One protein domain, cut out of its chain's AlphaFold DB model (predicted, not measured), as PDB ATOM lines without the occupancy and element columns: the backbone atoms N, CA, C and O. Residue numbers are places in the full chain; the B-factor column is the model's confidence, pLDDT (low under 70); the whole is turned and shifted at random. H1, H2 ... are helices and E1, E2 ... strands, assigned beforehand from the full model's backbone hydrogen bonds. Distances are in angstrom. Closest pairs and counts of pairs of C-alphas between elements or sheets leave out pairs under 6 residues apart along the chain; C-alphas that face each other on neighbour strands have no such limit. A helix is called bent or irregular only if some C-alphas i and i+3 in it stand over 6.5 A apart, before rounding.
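Overview. This is residues 2 to 7, 56 to 114 and 221 to 289 of the 289 residues of an uncharacterized protein of Frankia casuarinae (strain DSM 45818 / CECT 9043 / CcI3) (UniProt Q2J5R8). A small three-stranded sheet, E1 E2 E3, forms the middle layer, with the long helices H3 and H4 over one face and the short helix H1 over the other. Beside E1 the parallel pair E4 and E5 with the short helix H2 makes an extension, while H5 packs on residues 257 to 261 of H4, and a tail without named elements, residues 276 to 289, follows. The printed part has 134 residues with five named helices and five named strands, in the order E1 E2 E3 H1 E4 H2 E5 H3 H4 H5. The class is mixed, helices and strands; the sheet E1 - E2 - E3 is antiparallel. The whole is compact, with a radius of gyration of the C-alphas of 15.4 A and spans of 47 by 45 by 26 A.

Along the chain. E1, residues 2 to 5, begins at C-alpha 2 (323.398, 50.163, 22.725). E2, residues 56 to 63, is 21.6 A long, and E3, residues 67 to 74, is 22.5 A. H1 is residues 77 to 84, E4 91 to 94, H2 98 to 101 and E5 109 to 112. H3, residues 222 to 238, is 23.8 A long, with a kink of 36 degrees near residue 229; it is irregular, but only just: C-alphas 227 and 230 are 6.9 A apart. H4, residues 244 to 262, is 26.9 A long. H5, residues 267 to 275, ends at C-alpha 275 (305.112, 29.462, 32.510).

Arrangement. E1 and E2 are antiparallel, with N 4 and O 60 at 2.9 A. E2 and E3 form a hairpin, with N 61 and O 69 at 2.7 A. H1 is on the sheet at a height of 9.1 A; the closest C-alphas of E3 and H1 are Gly 73 and Ser 79, 5.1 A. On the opposite face, H3 has a height of 9.7 A and H4 4.6 A, over E3; C-alphas Ala 69 and Ser 255, the closest of E3 and H4, are 5.0 A apart. H4 and H5 touch at a steep tilt of 57 degrees, opposite ways, closest at the C-alphas of Leu 257 and Ala 267, 5.8 A. The closest C-alphas of E1 and E4 are Cys 2 and Val 93, 4.2 A. E4, H2 and E5 form a strand-helix-strand unit, two parallel neighbour strands with a helix between, its crossover right-handed; N 92 and O 109 are 2.7 A apart. Every O i to N i+4 pair is within hydrogen-bond range in H4 and H5, against 3 of 4 in H1 and 11 of 13 in H3; H2 is too short for such a pair.

Size, cuts and confidence. The farthest C-alphas, Ser 238 and Thr 289, are 47.8 A apart. Residues 8 to 55 and 115 to 220 are not printed, with C-alpha gaps of 12.1 A and 8.5 A. Of the links printed whole, none is long. Residues 233 to 239, of which 233 to 238 belong to H3, stand free. The mean pLDDT of the printed part is 70.9; 50 residues are under 70, among them 2 to 7, 56 to 90 and 284 to 289.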
ATOM      1  N   CYS A   2     322.260  50.768  23.447       36.09
ATOM      2  CA  CYS A   2     323.398  50.163  22.725       36.09
ATOM      3  C   CYS A   2     322.873  49.295  21.588       36.09
ATOM      4  O   CYS A   2     322.088  48.397  21.866       36.09
ATOM      5  N   VAL A   3     323.283  49.535  20.343       38.50
ATOM      6  CA  VAL A   3     322.954  48.697  19.184       38.50
ATOM      7  C   VAL A   3     324.214  47.946  18.746       38.50
ATOM      8  O   VAL A   3     325.265  48.541  18.513       38.50
ATOM      9  N   CYS A   4     324.127  46.625  18.594       37.25
ATOM     10  CA  CYS A   4     325.176  45.839  17.940       37.25
ATOM     11  C   CYS A   4     324.729  45.453  16.523       37.25
ATOM     12  O   CYS A   4     323.819  44.640  16.340       37.25
ATOM     13  N   GLY A   5     325.392  46.029  15.515       38.28
ATOM     14  CA  GLY A   5     325.408  45.503  14.155       38.28
ATOM     15  C   GLY A   5     326.470  44.412  14.068       38.28
ATOM     16  O   GLY A   5     327.637  44.641  14.349       38.28
ATOM     17  N   GLY A   6     326.093  43.183  13.715       31.83
ATOM     18  CA  GLY A   6     327.062  42.100  13.572       31.83
ATOM     19  C   GLY A   6     327.992  42.283  12.368       31.83
ATOM     20  O   GLY A   6     327.757  41.671  11.324       31.83
ATOM     21  N   GLY A   7     329.059  43.066  12.526       33.84
ATOM     22  CA  GLY A   7     330.198  43.174  11.614       33.84
ATOM     23  C   GLY A   7     331.349  42.277  12.066       33.84
ATOM     24  O   GLY A   7     332.277  42.722  12.723       33.84
ATOM     25  N   GLU A  56     320.533  37.479   6.537       55.22
ATOM     26  CA  GLU A  56     319.935  38.013   7.764       55.22
ATOM     27  C   GLU A  56     321.022  38.163   8.834       55.22
ATOM     28  O   GLU A  56     321.845  37.268   9.050       55.22
ATOM     29  N   ALA A  57     321.063  39.335   9.458       56.47
ATOM     30  CA  ALA A  57     321.987  39.688  10.516       56.47
ATOM     31  C   ALA A  57     321.220  39.789  11.837       56.47
ATOM     32  O   ALA A  57     320.215  40.486  11.958       56.47
ATOM     33  N   LEU A  58     321.724  39.110  12.858       55.00
ATOM     34  CA  LEU A  58     321.201  39.278  14.206       55.00
ATOM     35  C   LEU A  58     321.692  40.601  14.784       55.00
ATOM     36  O   LEU A  58     322.883  40.921  14.675       55.00
ATOM     37  N   ARG A  59     320.770  41.346  15.390       60.94
ATOM     38  CA  ARG A  59     321.012  42.648  16.008       60.94
ATOM     39  C   ARG A  59     320.385  42.684  17.393       60.94
ATOM     40  O   ARG A  59     319.356  42.065  17.638       60.94
ATOM     41  N   ALA A  60     321.025  43.402  18.297       55.41
ATOM     42  CA  ALA A  60     320.560  43.590  19.660       55.41
ATOM     43  C   ALA A  60     320.567  45.074  19.971       55.41
ATOM     44  O   ALA A  60     321.500  45.776  19.580       55.41
ATOM     45  N   VAL A  61     319.527  45.507  20.668       56.16
ATOM     46  CA  VAL A  61     319.320  46.847  21.182       56.16
ATOM     47  C   VAL A  61     319.100  46.769  22.670       56.16
ATOM     48  O   VAL A  61     318.240  46.061  23.182       56.16
ATOM     49  N   ARG A  62     319.871  47.561  23.392       55.09
ATOM     50  CA  ARG A  62     319.537  47.958  24.748       55.09
ATOM     51  C   ARG A  62     318.702  49.228  24.681       55.09
ATOM     52  O   ARG A  62     319.240  50.265  24.312       55.09
ATOM     53  N   VAL A  63     317.431  49.125  25.039       50.69
ATOM     54  CA  VAL A  63     316.542  50.260  25.290       50.69
ATOM     55  C   VAL A  63     316.762  50.609  26.751       50.69
ATOM     56  O   VAL A  63     316.526  49.741  27.573       50.69
ATOM     57  N   ASP A  64     317.318  51.787  27.046       51.28
ATOM     58  CA  ASP A  64     317.641  52.249  28.412       51.28
ATOM     59  C   ASP A  64     318.448  51.271  29.314       51.28
ATOM     60  O   ASP A  64     319.031  50.272  28.870       51.28
ATOM     61  N   ALA A  65     318.615  51.616  30.595       54.56
ATOM     62  CA  ALA A  65     319.344  50.775  31.536       54.56
ATOM     63  C   ALA A  65     318.634  49.435  31.822       54.56
ATOM     64  O   ALA A  65     319.314  48.455  32.143       54.56
ATOM     65  N   ALA A  66     317.316  49.390  31.633       56.53
ATOM     66  CA  ALA A  66     316.372  48.407  32.130       56.53
ATOM     67  C   ALA A  66     315.887  47.394  31.081       56.53
ATOM     68  O   ALA A  66     315.568  46.276  31.482       56.53
ATOM     69  N   VAL A  67     315.846  47.704  29.777       55.66
ATOM     70  CA  VAL A  67     315.229  46.810  28.769       55.66
ATOM     71  C   VAL A  67     316.214  46.329  27.684       55.66
ATOM     72  O   VAL A  67     317.183  46.988  27.292       55.66
ATOM     73  N   HIS A  68     316.047  45.089  27.209       63.41
ATOM     74  CA  HIS A  68     316.805  44.538  26.080       63.41
ATOM     75  C   HIS A  68     315.891  43.943  25.013       63.41
ATOM     76  O   HIS A  68     314.997  43.163  25.324       63.41
ATOM     77  N   ALA A  69     316.174  44.253  23.750       59.00
ATOM     78  CA  ALA A  69     315.487  43.716  22.588       59.00
ATOM     79  C   ALA A  69     316.502  43.136  21.598       59.00
ATOM     80  O   ALA A  69     317.443  43.808  21.182       59.00
ATOM     81  N   VAL A  70     316.302  41.890  21.183       57.44
ATOM     82  CA  VAL A  70     317.104  41.206  20.166       57.44
ATOM     83  C   VAL A  70     316.211  40.891  18.972       57.44
ATOM     84  O   VAL A  70     315.105  40.383  19.132       57.44
ATOM     85  N   HIS A  71     316.689  41.181  17.766       62.94
ATOM     86  CA  HIS A  71     315.931  41.047  16.528       62.94
ATOM     87  C   HIS A  71     316.780  40.443  15.396       62.94
ATOM     88  O   HIS A  71     317.999  40.620  15.332       62.94
ATOM     89  N   ALA A  72     316.121  39.725  14.484       57.31
ATOM     90  CA  ALA A  72     316.699  39.248  13.234       57.31
ATOM     91  C   ALA A  72     316.240  40.167  12.103       57.31
ATOM     92  O   ALA A  72     315.074  40.134  11.732       57.31
ATOM     93  N   GLY A  73     317.162  40.957  11.552       58.28
ATOM     94  CA  GLY A  73     316.881  41.847  10.427       58.28
ATOM     95  C   GLY A  73     317.931  41.698   9.333       58.28
ATOM     96  O   GLY A  73     319.044  41.229   9.566       58.28
ATOM     97  N   ARG A  74     317.628  42.106   8.106       57.81
ATOM     98  CA  ARG A  74     318.636  42.127   7.039       57.81
ATOM     99  C   ARG A  74     319.631  43.284   7.234       57.81
ATOM    100  O   ARG A  74     319.480  44.165   8.090       57.81
ATOM    101  N   ARG A  75     320.718  43.271   6.455       56.97
ATOM    102  CA  ARG A  75     321.683  44.387   6.373       56.97
ATOM    103  C   ARG A  75     321.178  45.501   5.446       56.97
ATOM    104  O   ARG A  75     321.928  45.990   4.612       56.97
ATOM    105  N   ASP A  76     319.914  45.880   5.580       60.50
ATOM    106  CA  ASP A  76     319.312  46.982   4.833       60.50
ATOM    107  C   ASP A  76     318.605  47.957   5.770       60.50
ATOM    108  O   ASP A  76     318.318  47.643   6.930       60.50
ATOM    109  N   LYS A  77     318.379  49.167   5.252       58.03
ATOM    110  CA  LYS A  77     317.720  50.259   5.965       58.03
ATOM    111  C   LYS A  77     316.332  49.839   6.454       58.03
ATOM    112  O   LYS A  77     316.054  49.989   7.635       58.03
ATOM    113  N   ALA A  78     315.495  49.249   5.602       57.81
ATOM    114  CA  ALA A  78     314.104  48.924   5.931       57.81
ATOM    115  C   ALA A  78     313.975  47.988   7.148       57.81
ATOM    116  O   ALA A  78     313.202  48.254   8.066       57.81
ATOM    117  N   SER A  79     314.799  46.939   7.209       58.91
ATOM    118  CA  SER A  79     314.838  46.016   8.353       58.91
ATOM    119  C   SER A  79     315.361  46.673   9.634       58.91
ATOM    120  O   SER A  79     315.066  46.231  10.741       58.91
ATOM    121  N   PHE A  80     316.181  47.711   9.487       56.84
ATOM    122  CA  PHE A  80     316.736  48.476  10.596       56.84
ATOM    123  C   PHE A  80     315.721  49.496  11.147       56.84
ATOM    124  O   PHE A  80     315.613  49.655  12.362       56.84
ATOM    125  N   TRP A  81     314.908  50.090  10.267       52.50
ATOM    126  CA  TRP A  81     313.832  51.037  10.582       52.50
ATOM    127  C   TRP A  81     312.714  50.437  11.443       52.50
ATOM    128  O   TRP A  81     312.332  51.029  12.451       52.50
ATOM    129  N   VAL A  82     312.246  49.227  11.113       52.91
ATOM    130  CA  VAL A  82     311.189  48.518  11.871       52.91
ATOM    131  C   VAL A  82     311.592  48.243  13.329       52.91
ATOM    132  O   VAL A  82     310.743  48.136  14.208       52.91
ATOM    133  N   PHE A  83     312.892  48.147  13.603       54.84
ATOM    134  CA  PHE A  83     313.421  47.784  14.913       54.84
ATOM    135  C   PHE A  83     313.635  48.975  15.861       54.84
ATOM    136  O   PHE A  83     313.486  48.813  17.071       54.84
ATOM    137  N   LEU A  84     313.978  50.162  15.345       54.12
ATOM    138  CA  LEU A  84     314.286  51.327  16.187       54.12
ATOM    139  C   LEU A  84     313.050  52.125  16.640       54.12
ATOM    140  O   LEU A  84     313.083  52.714  17.718       54.12
ATOM    141  N   LEU A  85     311.958  52.142  15.868       50.91
ATOM    142  CA  LEU A  85     310.908  53.169  15.994       50.91
ATOM    143  C   LEU A  85     309.540  52.673  16.456       50.91
ATOM    144  O   LEU A  85     308.496  53.148  16.021       50.91
ATOM    145  N   GLY A  86     309.537  51.765  17.426       43.78
ATOM    146  CA  GLY A  86     308.311  51.485  18.160       43.78
ATOM    147  C   GLY A  86     307.871  52.633  19.075       43.78
ATOM    148  O   GLY A  86     306.666  52.819  19.214       43.78
ATOM    149  N   ARG A  87     308.803  53.350  19.747       44.00
ATOM    150  CA  ARG A  87     308.464  54.334  20.813       44.00
ATOM    151  C   ARG A  87     309.624  55.078  21.520       44.00
ATOM    152  O   ARG A  87     309.421  55.543  22.636       44.00
ATOM    153  N   MET A  88     310.845  55.153  20.979       51.84
ATOM    154  CA  MET A  88     312.033  55.343  21.844       51.84
ATOM    155  C   MET A  88     312.853  56.611  21.571       51.84
ATOM    156  O   MET A  88     313.368  56.791  20.473       51.84
ATOM    157  N   LEU A  89     313.019  57.433  22.614       54.44
ATOM    158  CA  LEU A  89     313.951  58.565  22.718       54.44
ATOM    159  C   LEU A  89     315.230  58.093  23.447       54.44
ATOM    160  O   LEU A  89     315.123  57.381  24.446       54.44
ATOM    161  N   GLY A  90     316.436  58.449  22.977       68.56
ATOM    162  CA  GLY A  90     317.684  58.162  23.707       68.56
ATOM    163  C   GLY A  90     318.977  58.144  22.878       68.56
ATOM    164  O   GLY A  90     318.969  58.350  21.668       68.56
ATOM    165  N   VAL A  91     320.104  57.874  23.553       76.56
ATOM    166  CA  VAL A  91     321.458  57.814  22.960       76.56
ATOM    167  C   VAL A  91     321.774  56.429  22.402       76.56
ATOM    168  O   VAL A  91     321.789  55.461  23.158       76.56
ATOM    169  N   VAL A  92     322.128  56.314  21.127       78.88
ATOM    170  CA  VAL A  92     322.476  55.064  20.446       78.88
ATOM    171  C   VAL A  92     323.981  54.786  20.531       78.88
ATOM    172  O   VAL A  92     324.775  55.473  19.906       78.88
ATOM    173  N   VAL A  93     324.390  53.738  21.252       80.94
ATOM    174  CA  VAL A  93     325.789  53.289  21.345       80.94
ATOM    175  C   VAL A  93     326.062  52.250  20.260       80.94
ATOM    176  O   VAL A  93     325.520  51.147  20.343       80.94
ATOM    177  N   HIS A  94     326.885  52.552  19.263       81.56
ATOM    178  CA  HIS A  94     327.114  51.669  18.114       81.56
ATOM    179  C   HIS A  94     328.559  51.729  17.593       81.56
ATOM    180  O   HIS A  94     329.374  52.520  18.053       81.56
ATOM    181  N   ASP A  95     328.915  50.837  16.670       81.38
ATOM    182  CA  ASP A  95     330.187  50.877  15.939       81.38
ATOM    183  C   ASP A  95     330.170  51.951  14.836       81.38
ATOM    184  O   ASP A  95     329.133  52.521  14.533       81.38
ATOM    185  N   ARG A  96     331.288  52.230  14.160       80.00
ATOM    186  CA  ARG A  96     331.337  53.245  13.083       80.00
ATOM    187  C   ARG A  96     330.735  52.754  11.753       80.00
ATOM    188  O   ARG A  96     331.276  52.989  10.676       80.00
ATOM    189  N   TYR A  97     329.642  51.998  11.803       76.50
ATOM    190  CA  TYR A  97     328.997  51.498  10.599       76.50
ATOM    191  C   TYR A  97     328.184  52.604   9.912       76.50
ATOM    192  O   TYR A  97     327.259  53.153  10.500       76.50
ATOM    193  N   ALA A  98     328.474  52.875   8.637       71.25
ATOM    194  CA  ALA A  98     327.916  54.010   7.888       71.25
ATOM    195  C   ALA A  98     326.373  54.065   7.813       71.25
ATOM    196  O   ALA A  98     325.801  55.100   7.496       71.25
ATOM    197  N   LEU A  99     325.672  52.961   8.100       72.81
ATOM    198  CA  LEU A  99     324.205  52.943   8.144       72.81
ATOM    199  C   LEU A  99     323.634  53.878   9.223       72.81
ATOM    200  O   LEU A  99     322.532  54.388   9.042       72.81
ATOM    201  N   TYR A 100     324.366  54.085  10.321       71.50
ATOM    202  CA  TYR A 100     323.952  54.975  11.409       71.50
ATOM    203  C   TYR A 100     324.093  56.459  11.063       71.50
ATOM    204  O   TYR A 100     323.587  57.283  11.811       71.50
ATOM    205  N   ASP A 101     324.736  56.789   9.940       73.69
ATOM    206  CA  ASP A 101     324.912  58.166   9.467       73.69
ATOM    207  C   ASP A 101     323.851  58.554   8.413       73.69
ATOM    208  O   ASP A 101     323.955  59.588   7.758       73.69
ATOM    209  N   ALA A 102     322.841  57.704   8.190       76.75
ATOM    210  CA  ALA A 102     321.753  57.993   7.258       76.75
ATOM    211  C   ALA A 102     320.776  59.046   7.831       76.75
ATOM    212  O   ALA A 102     320.648  59.140   9.045       76.75
ATOM    213  N   GLU A 103     320.076  59.820   6.986       74.25
ATOM    214  CA  GLU A 103     319.224  60.976   7.384       74.25
ATOM    215  C   GLU A 103     318.204  60.639   8.483       74.25
ATOM    216  O   GLU A 103     318.064  61.285   9.511       74.25
ATOM    217  N   GLU A 104     317.542  59.533   8.243       70.50
ATOM    218  CA  GLU A 104     316.886  58.594   9.132       70.50
ATOM    219  C   GLU A 104     317.368  58.573  10.611       70.50
ATOM    220  O   GLU A 104     316.549  58.514  11.529       70.50
ATOM    221  N   PHE A 105     318.670  58.642  10.876       69.56
ATOM    222  CA  PHE A 105     319.260  58.586  12.217       69.56
ATOM    223  C   PHE A 105     319.688  59.940  12.782       69.56
ATOM    224  O   PHE A 105     320.046  60.000  13.952       69.56
ATOM    225  N   VAL A 106     319.570  61.030  12.018       70.12
ATOM    226  CA  VAL A 106     319.993  62.385  12.430       70.12
ATOM    227  C   VAL A 106     319.268  62.872  13.692       70.12
ATOM    228  O   VAL A 106     319.809  63.672  14.446       70.12
ATOM    229  N   GLY A 107     318.057  62.371  13.959       71.94
ATOM    230  CA  GLY A 107     317.297  62.702  15.170       71.94
ATOM    231  C   GLY A 107     317.772  62.004  16.453       71.94
ATOM    232  O   GLY A 107     317.245  62.301  17.524       71.94
ATOM    233  N   PHE A 108     318.726  61.071  16.374       77.44
ATOM    234  CA  PHE A 108     319.251  60.363  17.539       77.44
ATOM    235  C   PHE A 108     320.551  60.994  18.037       77.44
ATOM    236  O   PHE A 108     321.378  61.485  17.277       77.44
ATOM    237  N   LEU A 109     320.765  60.924  19.350       83.81
ATOM    238  CA  LEU A 109     322.089  61.151  19.919       83.81
ATOM    239  C   LEU A 109     322.911  59.873  19.770       83.81
ATOM    240  O   LEU A 109     322.384  58.778  19.956       83.81
ATOM    241  N   HIS A 110     324.206  59.991  19.493       85.50
ATOM    242  CA  HIS A 110     325.064  58.833  19.252       85.50
ATOM    243  C   HIS A 110     326.175  58.716  20.293       85.50
ATOM    244  O   HIS A 110     326.677  59.710  20.811       85.50
ATOM    245  N   GLN A 111     326.562  57.480  20.588       90.94
ATOM    246  CA  GLN A 111     327.807  57.143  21.259       90.94
ATOM    247  C   GLN A 111     328.569  56.131  20.398       90.94
ATOM    248  O   GLN A 111     328.097  55.022  20.151       90.94
ATOM    249  N   LEU A 112     329.776  56.454  19.956       90.81
ATOM    250  CA  LEU A 112     330.606  55.494  19.238       90.81
ATOM    251  C   LEU A 112     331.302  54.554  20.223       90.81
ATOM    252  O   LEU A 112     331.857  54.971  21.237       90.81
ATOM    253  N   CYS A 113     331.250  53.258  19.938       91.06
ATOM    254  CA  CYS A 113     331.763  52.221  20.819       91.06
ATOM    255  C   CYS A 113     333.290  52.316  20.932       91.06
ATOM    256  O   CYS A 113     334.021  52.000  19.988       91.06
ATOM    257  N   VAL A 114     333.770  52.667  22.126       93.94
ATOM    258  CA  VAL A 114     335.193  52.865  22.420       93.94
ATOM    259  C   VAL A 114     336.006  51.591  22.186       93.94
ATOM    260  O   VAL A 114     337.139  51.671  21.732       93.94
ATOM    261  N   ASN A 221     329.390  48.873  23.522       78.62
ATOM    262  CA  ASN A 221     328.205  48.060  23.242       78.62
ATOM    263  C   ASN A 221     328.372  46.590  23.697       78.62
ATOM    264  O   ASN A 221     327.548  45.750  23.333       78.62
ATOM    265  N   ASN A 222     329.403  46.278  24.501       75.62
ATOM    266  CA  ASN A 222     329.843  44.914  24.834       75.62
ATOM    267  C   ASN A 222     328.715  44.000  25.320       75.62
ATOM    268  O   ASN A 222     328.667  42.828  24.956       75.62
ATOM    269  N   GLN A 223     327.786  44.527  26.118       67.06
ATOM    270  CA  GLN A 223     326.654  43.749  26.617       67.06
ATOM    271  C   GLN A 223     325.711  43.321  25.482       67.06
ATOM    272  O   GLN A 223     325.339  42.156  25.398       67.06
ATOM    273  N   SER A 224     325.403  44.230  24.552       67.44
ATOM    274  CA  SER A 224     324.584  43.903  23.375       67.44
ATOM    275  C   SER A 224     325.298  42.925  22.440       67.44
ATOM    276  O   SER A 224     324.659  42.061  21.842       67.44
ATOM    277  N   GLU A 225     326.627  42.995  22.337       70.00
ATOM    278  CA  GLU A 225     327.395  41.997  21.584       70.00
ATOM    279  C   GLU A 225     327.408  40.627  22.268       70.00
ATOM    280  O   GLU A 225     327.320  39.593  21.600       70.00
ATOM    281  N   GLY A 226     327.525  40.626  23.599       72.69
ATOM    282  CA  GLY A 226     327.479  39.439  24.444       72.69
ATOM    283  C   GLY A 226     326.160  38.694  24.288       72.69
ATOM    284  O   GLY A 226     326.175  37.490  24.041       72.69
ATOM    285  N   ASP A 227     325.042  39.414  24.308       70.00
ATOM    286  CA  ASP A 227     323.700  38.843  24.161       70.00
ATOM    287  C   ASP A 227     323.466  38.232  22.764       70.00
ATOM    288  O   ASP A 227     322.756  37.234  22.615       70.00
ATOM    289  N   LEU A 228     324.143  38.747  21.731       72.12
ATOM    290  CA  LEU A 228     324.132  38.169  20.380       72.12
ATOM    291  C   LEU A 228     325.088  36.989  20.192       72.12
ATOM    292  O   LEU A 228     324.922  36.204  19.248       72.12
ATOM    293  N   ARG A 229     326.116  36.863  21.036       78.69
ATOM    294  CA  ARG A 229     327.192  35.883  20.853       78.69
ATOM    295  C   ARG A 229     326.681  34.436  20.809       78.69
ATOM    296  O   ARG A 229     327.080  33.745  19.871       78.69
ATOM    297  N   PRO A 230     325.769  33.972  21.691       81.38
ATOM    298  CA  PRO A 230     325.243  32.606  21.633       81.38
ATOM    299  C   PRO A 230     324.606  32.267  20.286       81.38
ATOM    300  O   PRO A 230     324.774  31.164  19.768       81.38
ATOM    301  N   PHE A 231     323.911  33.227  19.679       78.25
ATOM    302  CA  PHE A 231     323.272  33.019  18.390       78.25
ATOM    303  C   PHE A 231     324.272  32.992  17.237       78.25
ATOM    304  O   PHE A 231     324.160  32.155  16.346       78.25
ATOM    305  N   LYS A 232     325.282  33.872  17.257       75.12
ATOM    306  CA  LYS A 232     326.370  33.826  16.269       75.12
ATOM    307  C   LYS A 232     327.157  32.520  16.372       75.12
ATOM    308  O   LYS A 232     327.502  31.944  15.346       75.12
ATOM    309  N   THR A 233     327.422  32.039  17.585       82.19
ATOM    310  CA  THR A 233     328.070  30.741  17.819       82.19
ATOM    311  C   THR A 233     327.221  29.599  17.270       82.19
ATOM    312  O   THR A 233     327.740  28.768  16.532       82.19
ATOM    313  N   GLN A 234     325.912  29.598  17.537       82.44
ATOM    314  CA  GLN A 234     324.993  28.607  16.971       82.44
ATOM    315  C   GLN A 234     325.013  28.631  15.437       82.44
ATOM    316  O   GLN A 234     325.149  27.576  14.831       82.44
ATOM    317  N   GLN A 235     324.967  29.808  14.804       79.88
ATOM    318  CA  GLN A 235     325.043  29.904  13.343       79.88
ATOM    319  C   GLN A 235     326.353  29.354  12.774       79.88
ATOM    320  O   GLN A 235     326.342  28.736  11.712       79.88
ATOM    321  N   LYS A 236     327.475  29.595  13.462       76.88
ATOM    322  CA  LYS A 236     328.797  29.113  13.045       76.88
ATOM    323  C   LYS A 236     328.925  27.595  13.164       76.88
ATOM    324  O   LYS A 236     329.485  26.981  12.268       76.88
ATOM    325  N   ILE A 237     328.440  27.016  14.263       82.69
ATOM    326  CA  ILE A 237     328.638  25.594  14.583       82.69
ATOM    327  C   ILE A 237     327.540  24.721  13.967       82.69
ATOM    328  O   ILE A 237     327.821  23.665  13.415       82.69
ATOM    329  N   SER A 238     326.286  25.155  14.061       80.81
ATOM    330  CA  SER A 238     325.102  24.351  13.729       80.81
ATOM    331  C   SER A 238     324.329  24.875  12.515       80.81
ATOM    332  O   SER A 238     323.277  24.338  12.184       80.81
ATOM    333  N   GLY A 239     324.818  25.927  11.853       77.31
ATOM    334  CA  GLY A 239     324.130  26.555  10.727       77.31
ATOM    335  C   GLY A 239     322.947  27.433  11.148       77.31
ATOM    336  O   GLY A 239     322.670  27.646  12.327       77.31
ATOM    337  N   ARG A 240     322.247  28.012  10.172       71.88
ATOM    338  CA  ARG A 240     321.130  28.933  10.434       71.88
ATOM    339  C   ARG A 240     319.849  28.174  10.773       71.88
ATOM    340  O   ARG A 240     319.604  27.098  10.238       71.88
ATOM    341  N   LEU A 241     319.010  28.784  11.610       78.25
ATOM    342  CA  LEU A 241     317.626  28.344  11.772       78.25
ATOM    343  C   LEU A 241     316.901  28.495  10.431       78.25
ATOM    344  O   LEU A 241     317.050  29.513   9.757       78.25
ATOM    345  N   THR A 242     316.143  27.475  10.040       75.31
ATOM    346  CA  THR A 242     315.446  27.437   8.747       75.31
ATOM    347  C   THR A 242     314.078  28.112   8.778       75.31
ATOM    348  O   THR A 242     313.546  28.419   7.720       75.31
ATOM    349  N   SER A 243     313.524  28.363   9.968       82.06
ATOM    350  CA  SER A 243     312.214  28.988  10.159       82.06
ATOM    351  C   SER A 243     312.350  30.356  10.822       82.06
ATOM    352  O   SER A 243     312.910  30.476  11.918       82.06
ATOM    353  N   ALA A 244     311.774  31.376  10.181       74.19
ATOM    354  CA  ALA A 244     311.701  32.732  10.719       74.19
ATOM    355  C   ALA A 244     310.910  32.783  12.040       74.19
ATOM    356  O   ALA A 244     311.317  33.472  12.974       74.19
ATOM    357  N   ALA A 245     309.840  31.991  12.165       74.31
ATOM    358  CA  ALA A 245     309.042  31.903  13.390       74.31
ATOM    359  C   ALA A 245     309.852  31.335  14.569       74.31
ATOM    360  O   ALA A 245     309.819  31.873  15.678       74.31
ATOM    361  N   VAL A 246     310.648  30.287  14.324       77.94
ATOM    362  CA  VAL A 246     311.538  29.709  15.346       77.94
ATOM    363  C   VAL A 246     312.624  30.707  15.750       77.94
ATOM    364  O   VAL A 246     312.937  30.835  16.936       77.94
ATOM    365  N   ALA A 247     313.182  31.449  14.788       75.38
ATOM    366  CA  ALA A 247     314.150  32.503  15.069       75.38
ATOM    367  C   ALA A 247     313.539  33.620  15.932       75.38
ATOM    368  O   ALA A 247     314.133  33.988  16.945       75.38
ATOM    369  N   ALA A 248     312.340  34.099  15.590       74.81
ATOM    370  CA  ALA A 248     311.628  35.125  16.348       74.81
ATOM    371  C   ALA A 248     311.343  34.683  17.792       74.81
ATOM    372  O   ALA A 248     311.699  35.397  18.730       74.81
ATOM    373  N   CYS A 249     310.807  33.474  17.986       79.44
ATOM    374  CA  CYS A 249     310.543  32.917  19.316       79.44
ATOM    375  C   CYS A 249     311.822  32.848  20.167       79.44
ATOM    376  O   CYS A 249     311.858  33.293  21.317       79.44
ATOM    377  N   ARG A 250     312.926  32.371  19.580       80.56
ATOM    378  CA  ARG A 250     314.214  32.285  20.279       80.56
ATOM    379  C   ARG A 250     314.749  33.663  20.684       80.56
ATOM    380  O   ARG A 250     315.301  33.808  21.774       80.56
ATOM    381  N   LEU A 251     314.606  34.662  19.817       77.25
ATOM    382  CA  LEU A 251     315.041  36.032  20.091       77.25
ATOM    383  C   LEU A 251     314.184  36.699  21.163       77.25
ATOM    384  O   LEU A 251     314.729  37.383  22.025       77.25
ATOM    385  N   GLN A 252     312.876  36.441  21.173       80.12
ATOM    386  CA  GLN A 252     311.972  36.915  22.217       80.12
ATOM    387  C   GLN A 252     312.355  36.341  23.589       80.12
ATOM    388  O   GLN A 252     312.491  37.095  24.552       80.12
ATOM    389  N   ILE A 253     312.634  35.034  23.669       84.38
ATOM    390  CA  ILE A 253     313.102  34.389  24.907       84.38
ATOM    391  C   ILE A 253     314.432  34.996  25.369       84.38
ATOM    392  O   ILE A 253     314.582  35.333  26.540       84.38
ATOM    393  N   ALA A 254     315.404  35.173  24.470       82.00
ATOM    394  CA  ALA A 254     316.688  35.761  24.853       82.00
ATOM    395  C   ALA A 254     316.570  37.228  25.281       82.00
ATOM    396  O   ALA A 254     317.243  37.635  26.225       82.00
ATOM    397  N   SER A 255     315.697  38.001  24.632       77.44
ATOM    398  CA  SER A 255     315.396  39.387  25.014       77.44
ATOM    399  C   SER A 255     314.816  39.449  26.426       77.44
ATOM    400  O   SER A 255     315.293  40.222  27.257       77.44
ATOM    401  N   TYR A 256     313.852  38.572  26.728       84.44
ATOM    402  CA  TYR A 256     313.254  38.446  28.057       84.44
ATOM    403  C   TYR A 256     314.297  38.078  29.119       84.44
ATOM    404  O   TYR A 256     314.421  38.766  30.127       84.44
ATOM    405  N   LEU A 257     315.115  37.052  28.865       86.38
ATOM    406  CA  LEU A 257     316.128  36.589  29.819       86.38
ATOM    407  C   LEU A 257     317.302  37.561  30.006       86.38
ATOM    408  O   LEU A 257     317.871  37.630  31.097       86.38
ATOM    409  N   SER A 258     317.695  38.297  28.961       81.00
ATOM    410  CA  SER A 258     318.675  39.384  29.093       81.00
ATOM    411  C   SER A 258     318.092  40.502  29.958       81.00
ATOM    412  O   SER A 258     318.738  40.943  30.908       81.00
ATOM    413  N   THR A 259     316.834  40.882  29.713       80.00
ATOM    414  CA  THR A 259     316.124  41.893  30.507       80.00
ATOM    415  C   THR A 259     316.033  41.487  31.977       80.00
ATOM    416  O   THR A 259     316.472  42.243  32.834       80.00
ATOM    417  N   THR A 260     315.588  40.271  32.303       85.75
ATOM    418  CA  THR A 260     315.476  39.823  33.706       85.75
ATOM    419  C   THR A 260     316.832  39.837  34.416       85.75
ATOM    420  O   THR A 260     316.940  40.275  35.559       85.75
ATOM    421  N   ARG A 261     317.903  39.431  33.722       84.56
ATOM    422  CA  ARG A 261     319.262  39.424  34.278       84.56
ATOM    423  C   ARG A 261     319.764  40.827  34.623       84.56
ATOM    424  O   ARG A 261     320.468  40.971  35.617       84.56
ATOM    425  N   LYS A 262     319.398  41.851  33.840       75.62
ATOM    426  CA  LYS A 262     319.753  43.255  34.126       75.62
ATOM    427  C   LYS A 262     319.147  43.764  35.432       75.62
ATOM    428  O   LYS A 262     319.731  44.634  36.060       75.62
ATOM    429  N   HIS A 263     318.021  43.189  35.847       81.81
ATOM    430  CA  HIS A 263     317.339  43.507  37.104       81.81
ATOM    431  C   HIS A 263     317.670  42.514  38.218       81.81
ATOM    432  O   HIS A 263     316.917  42.374  39.177       81.81
ATOM    433  N   SER A 264     318.777  41.778  38.082       87.19
ATOM    434  CA  SER A 264     319.205  40.762  39.050       87.19
ATOM    435  C   SER A 264     318.157  39.667  39.297       87.19
ATOM    436  O   SER A 264     318.191  38.974  40.314       87.19
ATOM    437  N   VAL A 265     317.239  39.455  38.348       89.81
ATOM    438  CA  VAL A 265     316.235  38.393  38.410       89.81
ATOM    439  C   VAL A 265     316.807  37.121  37.794       89.81
ATOM    440  O   VAL A 265     317.235  37.086  36.636       89.81
ATOM    441  N   SER A 266     316.782  36.039  38.574       92.69
ATOM    442  CA  SER A 266     317.208  34.714  38.119       92.69
ATOM    443  C   SER A 266     316.425  34.274  36.879       92.69
ATOM    444  O   SER A 266     315.194  34.293  36.868       92.69
ATOM    445  N   ALA A 267     317.139  33.796  35.855       89.56
ATOM    446  CA  ALA A 267     316.534  33.294  34.622       89.56
ATOM    447  C   ALA A 267     315.520  32.167  34.891       89.56
ATOM    448  O   ALA A 267     314.430  32.167  34.329       89.56
ATOM    449  N   LEU A 268     315.846  31.231  35.791       93.38
ATOM    450  CA  LEU A 268     314.936  30.139  36.144       93.38
ATOM    451  C   LEU A 268     313.673  30.663  36.840       93.38
ATOM    452  O   LEU A 268     312.577  30.176  36.574       93.38
ATOM    453  N   HIS A 269     313.822  31.662  37.712       93.44
ATOM    454  CA  HIS A 269     312.688  32.295  38.380       93.44
ATOM    455  C   HIS A 269     311.780  33.013  37.372       93.44
ATOM    456  O   HIS A 269     310.576  32.764  37.347       93.44
ATOM    457  N   ALA A 270     312.363  33.808  36.473       92.81
ATOM    458  CA  ALA A 270     311.634  34.503  35.417       92.81
ATOM    459  C   ALA A 270     310.896  33.543  34.468       92.81
ATOM    460  O   ALA A 270     309.771  33.830  34.057       92.81
ATOM    461  N   LEU A 271     311.498  32.393  34.139       94.06
ATOM    462  CA  LEU A 271     310.852  31.352  33.335       94.06
ATOM    463  C   LEU A 271     309.700  30.681  34.086       94.06
ATOM    464  O   LEU A 271     308.643  30.475  33.501       94.06
ATOM    465  N   ARG A 272     309.864  30.372  35.381       94.88
ATOM    466  CA  ARG A 272     308.773  29.820  36.206       94.88
ATOM    467  C   ARG A 272     307.566  30.754  36.238       94.88
ATOM    468  O   ARG A 272     306.444  30.286  36.091       94.88
ATOM    469  N   LEU A 273     307.804  32.051  36.415       93.69
ATOM    470  CA  LEU A 273     306.774  33.086  36.378       93.69
ATOM    471  C   LEU A 273     306.074  33.149  35.013       93.69
ATOM    472  O   LEU A 273     304.848  33.081  34.941       93.69
ATOM    473  N   ALA A 274     306.844  33.153  33.922       92.50
ATOM    474  CA  ALA A 274     306.296  33.142  32.567       92.50
ATOM    475  C   ALA A 274     305.431  31.897  32.287       92.50
ATOM    476  O   ALA A 274     304.322  32.027  31.777       92.50
ATOM    477  N   PHE A 275     305.884  30.700  32.680       93.12
ATOM    478  CA  PHE A 275     305.112  29.462  32.510       93.12
ATOM    479  C   PHE A 275     303.849  29.399  33.380       93.12
ATOM    480  O   PHE A 275     302.916  28.680  33.040       93.12
ATOM    481  N   ARG A 276     303.795  30.160  34.479       95.06
ATOM    482  CA  ARG A 276     302.600  30.319  35.323       95.06
ATOM    483  C   ARG A 276     301.649  31.414  34.824       95.06
ATOM    484  O   ARG A 276     300.713  31.761  35.537       95.06
ATOM    485  N   GLY A 277     301.896  31.995  33.648       92.69
ATOM    486  CA  GLY A 277     301.077  33.073  33.088       92.69
ATOM    487  C   GLY A 277     301.262  34.431  33.774       92.69
ATOM    488  O   GLY A 277     300.492  35.349  33.523       92.69
ATOM    489  N   THR A 278     302.282  34.578  34.622       92.69
ATOM    490  CA  THR A 278     302.586  35.807  35.372       92.69
ATOM    491  C   THR A 278     304.031  36.242  35.119       92.69
ATOM    492  O   THR A 278     304.820  36.304  36.059       92.69
ATOM    493  N   PRO A 279     304.436  36.479  33.850       90.56
ATOM    494  CA  PRO A 279     305.816  36.825  33.522       90.56
ATOM    495  C   PRO A 279     306.268  38.056  34.308       90.56
ATOM    496  O   PRO A 279     305.512  39.011  34.486       90.56
ATOM    497  N   TRP A 280     307.517  38.031  34.772       90.44
ATOM    498  CA  TRP A 280     308.099  39.189  35.432       90.44
ATOM    499  C   TRP A 280     308.234  40.324  34.416       90.44
ATOM    500  O   TRP A 280     308.746  40.115  33.319       90.44
ATOM    501  N   MET A 281     307.801  41.523  34.787       85.19
ATOM    502  CA  MET A 281     307.923  42.707  33.948       85.19
ATOM    503  C   MET A 281     308.892  43.689  34.600       85.19
ATOM    504  O   MET A 281     308.855  43.841  35.825       85.19
ATOM    505  N   PRO A 282     309.754  44.358  33.814       79.25
ATOM    506  CA  PRO A 282     310.581  45.420  34.353       79.25
ATOM    507  C   PRO A 282     309.692  46.531  34.924       79.25
ATOM    508  O   PRO A 282     308.606  46.777  34.384       79.25
ATOM    509  N   PRO A 283     310.130  47.203  36.004       75.25
ATOM    510  CA  PRO A 283     309.442  48.388  36.488       75.25
ATOM    511  C   PRO A 283     309.315  49.410  35.346       75.25
ATOM    512  O   PRO A 283     310.205  49.476  34.488       75.25
ATOM    513  N   PRO A 284     308.212  50.179  35.295       64.75
ATOM    514  CA  PRO A 284     308.035  51.201  34.273       64.75
ATOM    515  C   PRO A 284     309.231  52.156  34.289       64.75
ATOM    516  O   PRO A 284     309.715  52.529  35.360       64.75
ATOM    517  N   ALA A 285     309.720  52.520  33.101       54.22
ATOM    518  CA  ALA A 285     310.798  53.488  32.973       54.22
ATOM    519  C   ALA A 285     310.372  54.784  33.674       54.22
ATOM    520  O   ALA A 285     309.342  55.369  33.334       54.22
ATOM    521  N   VAL A 286     311.137  55.202  34.683       47.00
ATOM    522  CA  VAL A 286     310.921  56.491  35.339       47.00
ATOM    523  C   VAL A 286     311.279  57.553  34.306       47.00
ATOM    524  O   VAL A 286     312.401  57.563  33.799       47.00
ATOM    525  N   ALA A 287     310.311  58.387  33.923       34.78
ATOM    526  CA  ALA A 287     310.590  59.507  33.036       34.78
ATOM    527  C   ALA A 287     311.606  60.432  33.728       34.78
ATOM    528  O   ALA A 287     311.445  60.684  34.926       34.78
ATOM    529  N   PRO A 288     312.642  60.918  33.024       40.19
ATOM    530  CA  PRO A 288     313.522  61.926  33.594       40.19
ATOM    531  C   PRO A 288     312.678  63.158  33.942       40.19
ATOM    532  O   PRO A 288     311.947  63.668  33.090       40.19
ATOM    533  N   THR A 289     312.723  63.555  35.213       32.44
ATOM    534  CA  THR A 289     312.148  64.802  35.738       32.44
ATOM    535  C   THR A 289     312.956  66.005  35.299       32.44
ATOM    536  O   THR A 289     314.202  65.886  35.349       32.44
TER     537      THR A 289